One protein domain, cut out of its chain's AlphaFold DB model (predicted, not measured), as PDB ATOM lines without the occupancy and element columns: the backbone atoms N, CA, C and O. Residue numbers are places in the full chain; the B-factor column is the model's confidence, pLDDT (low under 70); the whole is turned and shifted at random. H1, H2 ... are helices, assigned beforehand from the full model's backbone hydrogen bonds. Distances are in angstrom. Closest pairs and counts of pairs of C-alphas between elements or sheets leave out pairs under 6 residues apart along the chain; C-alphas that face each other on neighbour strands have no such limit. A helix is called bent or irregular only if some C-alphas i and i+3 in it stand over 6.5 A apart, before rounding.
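What this domain is: This is residues 31 to 92 and 130 to 144 of the 144 residues of the protein "SigE family RNA polymerase sigma factor" of Acidiferrimicrobium australe (UniProt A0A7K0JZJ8). A short helix, H1, sits in the middle of a small helical body, with the hairpin of the long helices H3 and H2 packed on it and a second short helix, H4, packed on it away from H2. H3 is the longest helix, and residues 85 to 92, of which 85 to 90 belong to H3, stick out as an arm; at the turn end of the hairpin, residues 62 to 67, of which 62 to 64 belong to H2, stick out as well. The printed part has 77 residues with four named helices, in the order H1, H2, H3, H4 along the chain, and no named strand; the class is all helix. It is compact, with a radius of gyration of the C-alphas of 12.7 A, and spans 42 by 32 by 19 A.

How they stand to each other: H3, residues 68 to 90, forms a helical hairpin with H2, residues 44 to 64. They touch and run opposite ways at a steep tilt of 44 degrees, and their closest C-alphas, those of Thr 54 and Met 76, are 6.3 A apart. H3 touches H1, residues 31 to 41, with its residues 72 to 80 alone; they run the same way at a shallow tilt of 23 degrees, and the closest C-alphas, those of Ser 41 and Ala 80, are 6.3 A apart. H1 is the hub, touching three other helices. H2 touches it with residues 44 to 51 alone, opposite ways at a steep tilt of 55 degrees; the closest C-alphas are those of Val 38 and Gly 47, 4.0 A apart. H4, residues 130 to 140, touches H1 opposite ways at a shallow tilt of 25 degrees, the closest C-alphas being those of Leu 36 and Ala 136, 6.0 A apart. H3 and H4 are close but not clearly touching, with the C-alphas of His 77 and Leu 133 the closest at 7.2 A. H2 and H4 are apart. In H1, H3 and H4 every O i to N i+4 pair is within hydrogen-bond range; in H2 it is 15 of 17.

Where its parts are: H3 is 32.4 A long from first to last C-alpha, and C-alpha 68 stands at (15.756, 33.068, 49.456). H2 is 30.1 A long, with a kink of 36 degrees near residue 58, and is irregular: C-alphas 60 and 63 are 8.2 A apart. H1 is 15.4 A long and begins with C-alpha 31 at (3.533, 40.803, 48.027). H4 is 15.3 A long and ends with C-alpha 140 at (5.040, 38.231, 38.266).

The domain as a whole: The two C-alphas farthest apart, those of Gly 63 and Thr 92, are 42.4 A apart. Residues 93 to 129 are not printed, and across this cut C-alphas 92 and 130 are 23.6 A apart. The links H1 to H2 and H2 to H3 are tight; H3 to H4 is the link across the cut. Without the stretches that stand free, the body has 63 residues and spans 32 by 24 by 19 A. The mean pLDDT of the printed part is 87.0, and it is under 70 at residues 91 to 92 and 141 to 144, the last of these being the chain's last residue.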
ATOM      1  N   ASN A  31       4.686  40.651  48.922       90.25
ATOM      2  CA  ASN A  31       3.533  40.803  48.027       90.25
ATOM      3  C   ASN A  31       3.674  39.942  46.756       90.25
ATOM      4  O   ASN A  31       2.731  39.266  46.347       90.25
ATOM      5  N   ALA A  32       4.868  39.908  46.155       89.31
ATOM      6  CA  ALA A  32       5.127  39.083  44.974       89.31
ATOM      7  C   ALA A  32       4.965  37.586  45.282       89.31
ATOM      8  O   ALA A  32       4.345  36.855  44.510       89.31
ATOM      9  N   LEU A  33       5.476  37.151  46.435       92.44
ATOM     10  CA  LEU A  33       5.344  35.783  46.926       92.44
ATOM     11  C   LEU A  33       3.884  35.414  47.214       92.44
ATOM     12  O   LEU A  33       3.447  34.327  46.842       92.44
ATOM     13  N   PHE A  34       3.105  36.314  47.814       93.62
ATOM     14  CA  PHE A  34       1.683  36.084  48.054       93.62
ATOM     15  C   PHE A  34       0.902  35.941  46.741       93.62
ATOM     16  O   PHE A  34       0.158  34.977  46.558       93.62
ATOM     17  N   ARG A  35       1.127  36.841  45.773       90.50
ATOM     18  CA  ARG A  35       0.511  36.743  44.438       90.50
ATOM     19  C   ARG A  35       0.867  35.430  43.747       90.50
ATOM     20  O   ARG A  35      -0.011  34.790  43.171       90.50
ATOM     21  N   LEU A  36       2.129  35.006  43.837       91.56
ATOM     22  CA  LEU A  36       2.575  33.718  43.309       91.56
ATOM     23  C   LEU A  36       1.807  32.561  43.954       91.56
ATOM     24  O   LEU A  36       1.314  31.685  43.245       91.56
ATOM     25  N   ALA A  37       1.659  32.574  45.276       92.94
ATOM     26  CA  ALA A  37       0.958  31.527  46.006       92.94
ATOM     27  C   ALA A  37      -0.527  31.414  45.602       92.94
ATOM     28  O   ALA A  37      -1.028  30.302  45.401       92.94
ATOM     29  N   VAL A  38      -1.210  32.548  45.408       91.12
ATOM     30  CA  VAL A  38      -2.600  32.592  44.920       91.12
ATOM     31  C   VAL A  38      -2.708  32.052  43.496       91.12
ATOM     32  O   VAL A  38      -3.596  31.247  43.218       91.12
ATOM     33  N   VAL A  39      -1.797  32.436  42.594       90.06
ATOM     34  CA  VAL A  39      -1.798  31.924  41.213       90.06
ATOM     35  C   VAL A  39      -1.580  30.413  41.203       90.06
ATOM     36  O   VAL A  39      -2.372  29.704  40.587       90.06
ATOM     37  N   LEU A  40      -0.572  29.911  41.924       90.44
ATOM     38  CA  LEU A  40      -0.267  28.478  42.006       90.44
ATOM     39  C   LEU A  40      -1.429  27.665  42.586       90.44
ATOM     40  O   LEU A  40      -1.705  26.566  42.113       90.44
ATOM     41  N   SER A  41      -2.140  28.218  43.568       90.44
ATOM     42  CA  SER A  41      -3.275  27.537  44.203       90.44
ATOM     43  C   SER A  41      -4.587  27.698  43.428       90.44
ATOM     44  O   SER A  41      -5.499  26.892  43.591       90.44
ATOM     45  N   SER A  42      -4.686  28.727  42.578       88.75
ATOM     46  CA  SER A  42      -5.918  29.169  41.899       88.75
ATOM     47  C   SER A  42      -7.120  29.307  42.842       88.75
ATOM     48  O   SER A  42      -8.271  29.029  42.488       88.75
ATOM     49  N   ASP A  43      -6.816  29.707  44.071       87.12
ATOM     50  CA  ASP A  43      -7.727  29.917  45.183       87.12
ATOM     51  C   ASP A  43      -7.008  30.798  46.208       87.12
ATOM     52  O   ASP A  43      -5.823  30.595  46.490       87.12
ATOM     53  N   VAL A  44      -7.706  31.804  46.728       87.75
ATOM     54  CA  VAL A  44      -7.112  32.790  47.637       87.75
ATOM     55  C   VAL A  44      -6.752  32.151  48.972       87.75
ATOM     56  O   VAL A  44      -5.628  32.325  49.429       87.75
ATOM     57  N   ARG A  45      -7.674  31.394  49.576       89.56
ATOM     58  CA  ARG A  45      -7.477  30.791  50.902       89.56
ATOM     59  C   ARG A  45      -6.356  29.761  50.865       89.56
ATOM     60  O   ARG A  45      -5.425  29.823  51.656       89.56
ATOM     61  N   ALA A  46      -6.381  28.872  49.874       89.44
ATOM     62  CA  ALA A  46      -5.303  27.907  49.689       89.44
ATOM     63  C   ALA A  46      -3.963  28.590  49.350       89.44
ATOM     64  O   ALA A  46      -2.903  28.072  49.709       89.44
ATOM     65  N   GLY A  47      -4.009  29.742  48.671       92.75
ATOM     66  CA  GLY A  47      -2.850  30.590  48.407       92.75
ATOM     67  C   GLY A  47      -2.279  31.230  49.671       92.75
ATOM     68  O   GLY A  47      -1.064  31.242  49.843       92.75
ATOM     69  N   GLU A  48      -3.127  31.699  50.582       95.00
ATOM     70  CA  GLU A  48      -2.714  32.216  51.887       95.00
ATOM     71  C   GLU A  48      -2.031  31.130  52.723       95.00
ATOM     72  O   GLU A  48      -0.898  31.330  53.164       95.00
ATOM     73  N   ASP A  49      -2.629  29.941  52.820       95.12
ATOM     74  CA  ASP A  49      -2.024  28.793  53.508       95.12
ATOM     75  C   ASP A  49      -0.682  28.387  52.877       95.12
ATOM     76  O   ASP A  49       0.245  27.925  53.544       95.12
ATOM     77  N   LEU A  50      -0.570  28.488  51.547       96.00
ATOM     78  CA  LEU A  50       0.670  28.208  50.819       96.00
ATOM     79  C   LEU A  50       1.747  29.251  51.126       96.00
ATOM     80  O   LEU A  50       2.916  28.901  51.313       96.00
ATOM     81  N   TYR A  51       1.357  30.522  51.170       96.75
ATOM     82  CA  TYR A  51       2.235  31.637  51.487       96.75
ATOM     83  C   TYR A  51       2.759  31.534  52.918       96.75
ATOM     84  O   TYR A  51       3.974  31.521  53.112       96.75
ATOM     85  N   GLN A  52       1.867  31.369  53.894       96.56
ATOM     86  CA  GLN A  52       2.218  31.242  55.308       96.56
ATOM     87  C   GLN A  52       3.139  30.041  55.558       96.56
ATOM     88  O   GLN A  52       4.211  30.205  56.136       96.56
ATOM     89  N   GLU A  53       2.808  28.855  55.028       98.00
ATOM     90  CA  GLU A  53       3.673  27.677  55.178       98.00
ATOM     91  C   GLU A  53       5.055  27.887  54.529       98.00
ATOM     92  O   GLU A  53       6.078  27.421  55.039       98.00
ATOM     93  N   THR A  54       5.116  28.619  53.414       97.25
ATOM     94  CA  THR A  54       6.397  28.967  52.792       97.25
ATOM     95  C   THR A  54       7.207  29.907  53.680       97.25
ATOM     96  O   THR A  54       8.405  29.676  53.844       97.25
ATOM     97  N   LEU A  55       6.584  30.934  54.267       96.69
ATOM     98  CA  LEU A  55       7.259  31.869  55.169       96.69
ATOM     99  C   LEU A  55       7.794  31.180  56.420       96.69
ATOM    100  O   LEU A  55       8.939  31.420  56.791       96.69
ATOM    101  N   ASP A  56       7.020  30.274  57.013       98.00
ATOM    102  CA  ASP A  56       7.449  29.483  58.168       98.00
ATOM    103  C   ASP A  56       8.715  28.685  57.866       98.00
ATOM    104  O   ASP A  56       9.665  28.646  58.654       98.00
ATOM    105  N   ARG A  57       8.747  28.028  56.703       97.62
ATOM    106  CA  ARG A  57       9.916  27.262  56.269       97.62
ATOM    107  C   ARG A  57      11.083  28.195  55.939       97.62
ATOM    108  O   ARG A  57      12.219  27.864  56.272       97.62
ATOM    109  N   LEU A  58      10.816  29.344  55.326       96.06
ATOM    110  CA  LEU A  58      11.830  30.325  54.946       96.06
ATOM    111  C   LEU A  58      12.518  30.930  56.174       96.06
ATOM    112  O   LEU A  58      13.746  30.934  56.240       96.06
ATOM    113  N   ALA A  59      11.740  31.347  57.174       95.44
ATOM    114  CA  ALA A  59      12.240  31.893  58.432       95.44
ATOM    115  C   ALA A  59      13.173  30.904  59.151       95.44
ATOM    116  O   ALA A  59      14.247  31.283  59.614       95.44
ATOM    117  N   ARG A  60      12.815  29.610  59.178       96.88
ATOM    118  CA  ARG A  60      13.628  28.550  59.809       96.88
ATOM    119  C   ARG A  60      14.988  28.332  59.143       96.88
ATOM    120  O   ARG A  60      15.915  27.900  59.818       96.88
ATOM    121  N   HIS A  61      15.107  28.598  57.841       95.06
ATOM    122  CA  HIS A  61      16.333  28.345  57.075       95.06
ATOM    123  C   HIS A  61      17.104  29.625  56.728       95.06
ATOM    124  O   HIS A  61      18.185  29.528  56.152       95.06
ATOM    125  N   TRP A  62      16.591  30.807  57.091       94.00
ATOM    126  CA  TRP A  62      17.038  32.110  56.586       94.00
ATOM    127  C   TRP A  62      18.558  32.293  56.555       94.00
ATOM    128  O   TRP A  62      19.129  32.552  55.499       94.00
ATOM    129  N   GLY A  63      19.230  32.066  57.687       90.19
ATOM    130  CA  GLY A  63      20.677  32.273  57.820       90.19
ATOM    131  C   GLY A  63      21.561  31.308  57.019       90.19
ATOM    132  O   GLY A  63      22.778  31.438  57.057       90.19
ATOM    133  N   THR A  64      20.972  30.334  56.320       91.38
ATOM    134  CA  THR A  64      21.687  29.323  55.520       91.38
ATOM    135  C   THR A  64      21.428  29.439  54.018       91.38
ATOM    136  O   THR A  64      22.015  28.694  53.237       91.38
ATOM    137  N   LEU A  65      20.522  30.327  53.602       92.38
ATOM    138  CA  LEU A  65      20.070  30.413  52.217       92.38
ATOM    139  C   LEU A  65      20.882  31.433  51.433       92.38
ATOM    140  O   LEU A  65      20.801  32.614  51.721       92.38
ATOM    141  N   ASP A  66      21.537  31.013  50.353       90.00
ATOM    142  CA  ASP A  66      22.201  31.956  49.438       90.00
ATOM    143  C   ASP A  66      21.203  32.750  48.572       90.00
ATOM    144  O   ASP A  66      21.467  33.881  48.171       90.00
ATOM    145  N   ASN A  67      20.052  32.149  48.240       92.12
ATOM    146  CA  ASN A  67      19.011  32.773  47.415       92.12
ATOM    147  C   ASN A  67      17.601  32.445  47.945       92.12
ATOM    148  O   ASN A  67      16.995  31.445  47.534       92.12
ATOM    149  N   PRO A  68      17.057  33.290  48.837       93.75
ATOM    150  CA  PRO A  68      15.756  33.068  49.456       93.75
ATOM    151  C   PRO A  68      14.594  33.051  48.464       93.75
ATOM    152  O   PRO A  68      13.710  32.207  48.584       93.75
ATOM    153  N   SER A  69      14.605  33.909  47.438       91.50
ATOM    154  CA  SER A  69      13.521  33.971  46.448       91.50
ATOM    155  C   SER A  69      13.447  32.715  45.588       91.50
ATOM    156  O   SER A  69      12.362  32.205  45.315       91.50
ATOM    157  N   ALA A  70      14.587  32.191  45.128       91.81
ATOM    158  CA  ALA A  70      14.624  30.929  44.383       91.81
ATOM    159  C   ALA A  70      14.168  29.752  45.247       91.81
ATOM    160  O   ALA A  70      13.415  28.890  44.786       91.81
ATOM    161  N   TRP A  71      14.589  29.737  46.510       95.12
ATOM    162  CA  TRP A  71      14.194  28.701  47.448       95.12
ATOM    163  C   TRP A  71      12.693  28.752  47.761       95.12
ATOM    164  O   TRP A  71      12.019  27.729  47.657       95.12
ATOM    165  N   ALA A  72      12.143  29.939  48.032       94.69
ATOM    166  CA  ALA A  72      10.719  30.141  48.294       94.69
ATOM    167  C   ALA A  72       9.852  29.679  47.114       94.69
ATOM    168  O   ALA A  72       8.899  28.930  47.311       94.69
ATOM    169  N   ARG A  73      10.227  30.031  45.876       92.44
ATOM    170  CA  ARG A  73       9.531  29.574  44.658       92.44
ATOM    171  C   ARG A  73       9.518  28.054  44.531       92.44
ATOM    172  O   ARG A  73       8.481  27.468  44.229       92.44
ATOM    173  N   ARG A  74      10.654  27.401  44.803       93.50
ATOM    174  CA  ARG A  74      10.746  25.934  44.804       93.50
ATOM    175  C   ARG A  74       9.846  25.317  45.875       93.50
ATOM    176  O   ARG A  74       9.156  24.342  45.590       93.50
ATOM    177  N   VAL A  75       9.843  25.876  47.084       95.50
ATOM    178  CA  VAL A  75       8.982  25.407  48.179       95.50
ATOM    179  C   VAL A  75       7.506  25.561  47.822       95.50
ATOM    180  O   VAL A  75       6.772  24.581  47.922       95.50
ATOM    181  N   MET A  76       7.091  26.729  47.325       94.69
ATOM    182  CA  MET A  76       5.708  26.978  46.905       94.69
ATOM    183  C   MET A  76       5.253  26.014  45.812       94.69
ATOM    184  O   MET A  76       4.172  25.444  45.914       94.69
ATOM    185  N   HIS A  77       6.081  25.793  44.788       90.69
ATOM    186  CA  HIS A  77       5.766  24.835  43.731       90.69
ATOM    187  C   HIS A  77       5.555  23.424  44.293       90.69
ATOM    188  O   HIS A  77       4.542  22.791  44.005       90.69
ATOM    189  N   ASN A  78       6.482  22.940  45.123       92.69
ATOM    190  CA  ASN A  78       6.397  21.588  45.673       92.69
ATOM    191  C   ASN A  78       5.147  21.410  46.545       92.69
ATOM    192  O   ASN A  78       4.411  20.443  46.373       92.69
ATOM    193  N   LEU A  79       4.865  22.382  47.417       93.44
ATOM    194  CA  LEU A  79       3.669  22.387  48.256       93.44
ATOM    195  C   LEU A  79       2.374  22.426  47.429       93.44
ATOM    196  O   LEU A  79       1.427  21.703  47.741       93.44
ATOM    197  N   ALA A  80       2.325  23.240  46.371       89.75
ATOM    198  CA  ALA A  80       1.168  23.316  45.482       89.75
ATOM    199  C   ALA A  80       0.907  21.971  44.780       89.75
ATOM    200  O   ALA A  80      -0.215  21.463  44.828       89.75
ATOM    201  N   VAL A  81       1.953  21.352  44.224       88.25
ATOM    202  CA  VAL A  81       1.883  20.028  43.582       88.25
ATOM    203  C   VAL A  81       1.441  18.952  44.580       88.25
ATOM    204  O   VAL A  81       0.576  18.129  44.275       88.25
ATOM    205  N   ASP A  82       1.987  18.947  45.797       87.75
ATOM    206  CA  ASP A  82       1.617  17.983  46.840       87.75
ATOM    207  C   ASP A  82       0.146  18.112  47.243       87.75
ATOM    208  O   ASP A  82      -0.566  17.107  47.366       87.75
ATOM    209  N   ARG A  83      -0.349  19.346  47.386       86.38
ATOM    210  CA  ARG A  83      -1.759  19.618  47.689       86.38
ATOM    211  C   ARG A  83      -2.669  19.228  46.529       86.38
ATOM    212  O   ARG A  83      -3.705  18.612  46.783       86.38
ATOM    213  N   HIS A  84      -2.290  19.514  45.283       82.06
ATOM    214  CA  HIS A  84      -3.052  19.099  44.105       82.06
ATOM    215  C   HIS A  84      -3.153  17.570  44.019       82.06
ATOM    216  O   HIS A  84      -4.259  17.028  43.941       82.06
ATOM    217  N   ARG A  85      -2.021  16.862  44.138       81.69
ATOM    218  CA  ARG A  85      -1.978  15.390  44.156       81.69
ATOM    219  C   ARG A  85      -2.838  14.810  45.272       81.69
ATOM    220  O   ARG A  85      -3.635  13.907  45.031       81.69
ATOM    221  N   SER A  86      -2.733  15.371  46.474       83.69
ATOM    222  CA  SER A  86      -3.517  14.914  47.621       83.69
ATOM    223  C   SER A  86      -5.017  15.170  47.446       83.69
ATOM    224  O   SER A  86      -5.827  14.329  47.824       83.69
ATOM    225  N   ARG A  87      -5.414  16.308  46.858       78.00
ATOM    226  CA  ARG A  87      -6.818  16.592  46.516       78.00
ATOM    227  C   ARG A  87      -7.327  15.623  45.453       78.00
ATOM    228  O   ARG A  87      -8.386  15.051  45.648       78.00
ATOM    229  N   ARG A  88      -6.572  15.366  44.380       75.00
ATOM    230  CA  ARG A  88      -6.939  14.379  43.345       75.00
ATOM    231  C   ARG A  88      -7.102  12.968  43.903       75.00
ATOM    232  O   ARG A  88      -8.031  12.283  43.498       75.00
ATOM    233  N   ALA A  89      -6.256  12.566  44.849       75.31
ATOM    234  CA  ALA A  89      -6.393  11.285  45.540       75.31
ATOM    235  C   ALA A  89      -7.633  11.226  46.455       75.31
ATOM    236  O   ALA A  89      -8.220  10.161  46.616       75.31
ATOM    237  N   ARG A  90      -8.042  12.364  47.039       70.44
ATOM    238  CA  ARG A  90      -9.227  12.490  47.909       70.44
ATOM    239  C   ARG A  90     -10.545  12.707  47.157       70.44
ATOM    240  O   ARG A  90     -11.584  12.337  47.677       70.44
ATOM    241  N   LEU A  91     -10.505  13.242  45.935       55.53
ATOM    242  CA  LEU A  91     -11.659  13.539  45.067       55.53
ATOM    243  C   LEU A  91     -12.435  12.302  44.564       55.53
ATOM    244  O   LEU A  91     -13.357  12.447  43.766       55.53
ATOM    245  N   THR A  92     -12.114  11.102  45.054       55.66
ATOM    246  CA  THR A  92     -13.076   9.987  45.110       55.66
ATOM    247  C   THR A  92     -14.282  10.336  46.004       55.66
ATOM    248  O   THR A  92     -15.339   9.729  45.868       55.66
ATOM    249  N   ALA A 130       2.830  22.707  36.285       83.12
ATOM    250  CA  ALA A 130       4.025  23.205  35.607       83.12
ATOM    251  C   ALA A 130       3.725  24.409  34.696       83.12
ATOM    252  O   ALA A 130       4.454  25.399  34.722       83.12
ATOM    253  N   GLN A 131       2.637  24.358  33.919       89.25
ATOM    254  CA  GLN A 131       2.207  25.485  33.080       89.25
ATOM    255  C   GLN A 131       1.842  26.699  33.935       89.25
ATOM    256  O   GLN A 131       2.217  27.827  33.614       89.25
ATOM    257  N   ARG A 132       1.153  26.464  35.051       90.38
ATOM    258  CA  ARG A 132       0.739  27.512  35.979       90.38
ATOM    259  C   ARG A 132       1.933  28.201  36.620       90.38
ATOM    260  O   ARG A 132       1.948  29.425  36.694       90.38
ATOM    261  N   LEU A 133       2.957  27.438  37.013       84.88
ATOM    262  CA  LEU A 133       4.213  28.006  37.499       84.88
ATOM    263  C   LEU A 133       4.877  28.884  36.435       84.88
ATOM    264  O   LEU A 133       5.282  29.998  36.748       84.88
ATOM    265  N   VAL A 134       4.966  28.422  35.185       87.94
ATOM    266  CA  VAL A 134       5.568  29.211  34.095       87.94
ATOM    267  C   VAL A 134       4.826  30.531  33.893       87.94
ATOM    268  O   VAL A 134       5.470  31.575  33.835       87.94
ATOM    269  N   VAL A 135       3.490  30.507  33.841       86.50
ATOM    270  CA  VAL A 135       2.671  31.726  33.721       86.50
ATOM    271  C   VAL A 135       2.899  32.648  34.918       86.50
ATOM    272  O   VAL A 135       3.124  33.842  34.733       86.50
ATOM    273  N   ALA A 136       2.896  32.101  36.136       83.19
ATOM    274  CA  ALA A 136       3.082  32.880  37.351       83.19
ATOM    275  C   ALA A 136       4.449  33.571  37.382       83.19
ATOM    276  O   ALA A 136       4.518  34.773  37.606       83.19
ATOM    277  N   LEU A 137       5.530  32.836  37.110       82.69
ATOM    278  CA  LEU A 137       6.879  33.399  37.078       82.69
ATOM    279  C   LEU A 137       7.013  34.425  35.950       82.69
ATOM    280  O   LEU A 137       7.486  35.532  36.184       82.69
ATOM    281  N   ARG A 138       6.520  34.113  34.746       82.81
ATOM    282  CA  ARG A 138       6.610  35.020  33.595       82.81
ATOM    283  C   ARG A 138       5.835  36.318  33.796       82.81
ATOM    284  O   ARG A 138       6.270  37.342  33.287       82.81
ATOM    285  N   TYR A 139       4.691  36.282  34.470       71.69
ATOM    286  CA  TYR A 139       3.856  37.464  34.677       71.69
ATOM    287  C   TYR A 139       4.261  38.261  35.927       71.69
ATOM    288  O   TYR A 139       4.191  39.486  35.930       71.69
ATOM    289  N   LEU A 140       4.697  37.582  36.995       70.12
ATOM    290  CA  LEU A 140       5.040  38.231  38.266       70.12
ATOM    291  C   LEU A 140       6.492  38.712  38.338       70.12
ATOM    292  O   LEU A 140       6.747  39.686  39.047       70.12
ATOM    293  N   GLU A 141       7.428  38.042  37.653       65.19
ATOM    294  CA  GLU A 141       8.848  38.427  37.638       65.19
ATOM    295  C   GLU A 141       9.180  39.383  36.489       65.19
ATOM    296  O   GLU A 141       9.983  40.290  36.677       65.19
ATOM    297  N   ASP A 142       8.527  39.249  35.333       61.12
ATOM    298  CA  ASP A 142       8.781  40.100  34.159       61.12
ATOM    299  C   ASP A 142       7.949  41.396  34.175       61.12
ATOM    300  O   ASP A 142       7.561  41.878  33.117       61.12
ATOM    301  N   ARG A 143       7.604  41.884  35.378       51.19
ATOM    302  CA  ARG A 143       6.535  42.858  35.671       51.19
ATOM    303  C   ARG A 143       6.260  43.859  34.533       51.19
ATOM    304  O   ARG A 143       7.152  44.611  34.154       51.19
ATOM    305  N   SER A 144       5.000  43.856  34.077       44.00
ATOM    306  CA  SER A 144       4.315  44.899  33.291       44.00
ATOM    307  C   SER A 144       4.744  46.322  33.629       44.00
ATOM    308  O   SER A 144       4.794  46.605  34.852       44.00
TER     309      SER A 144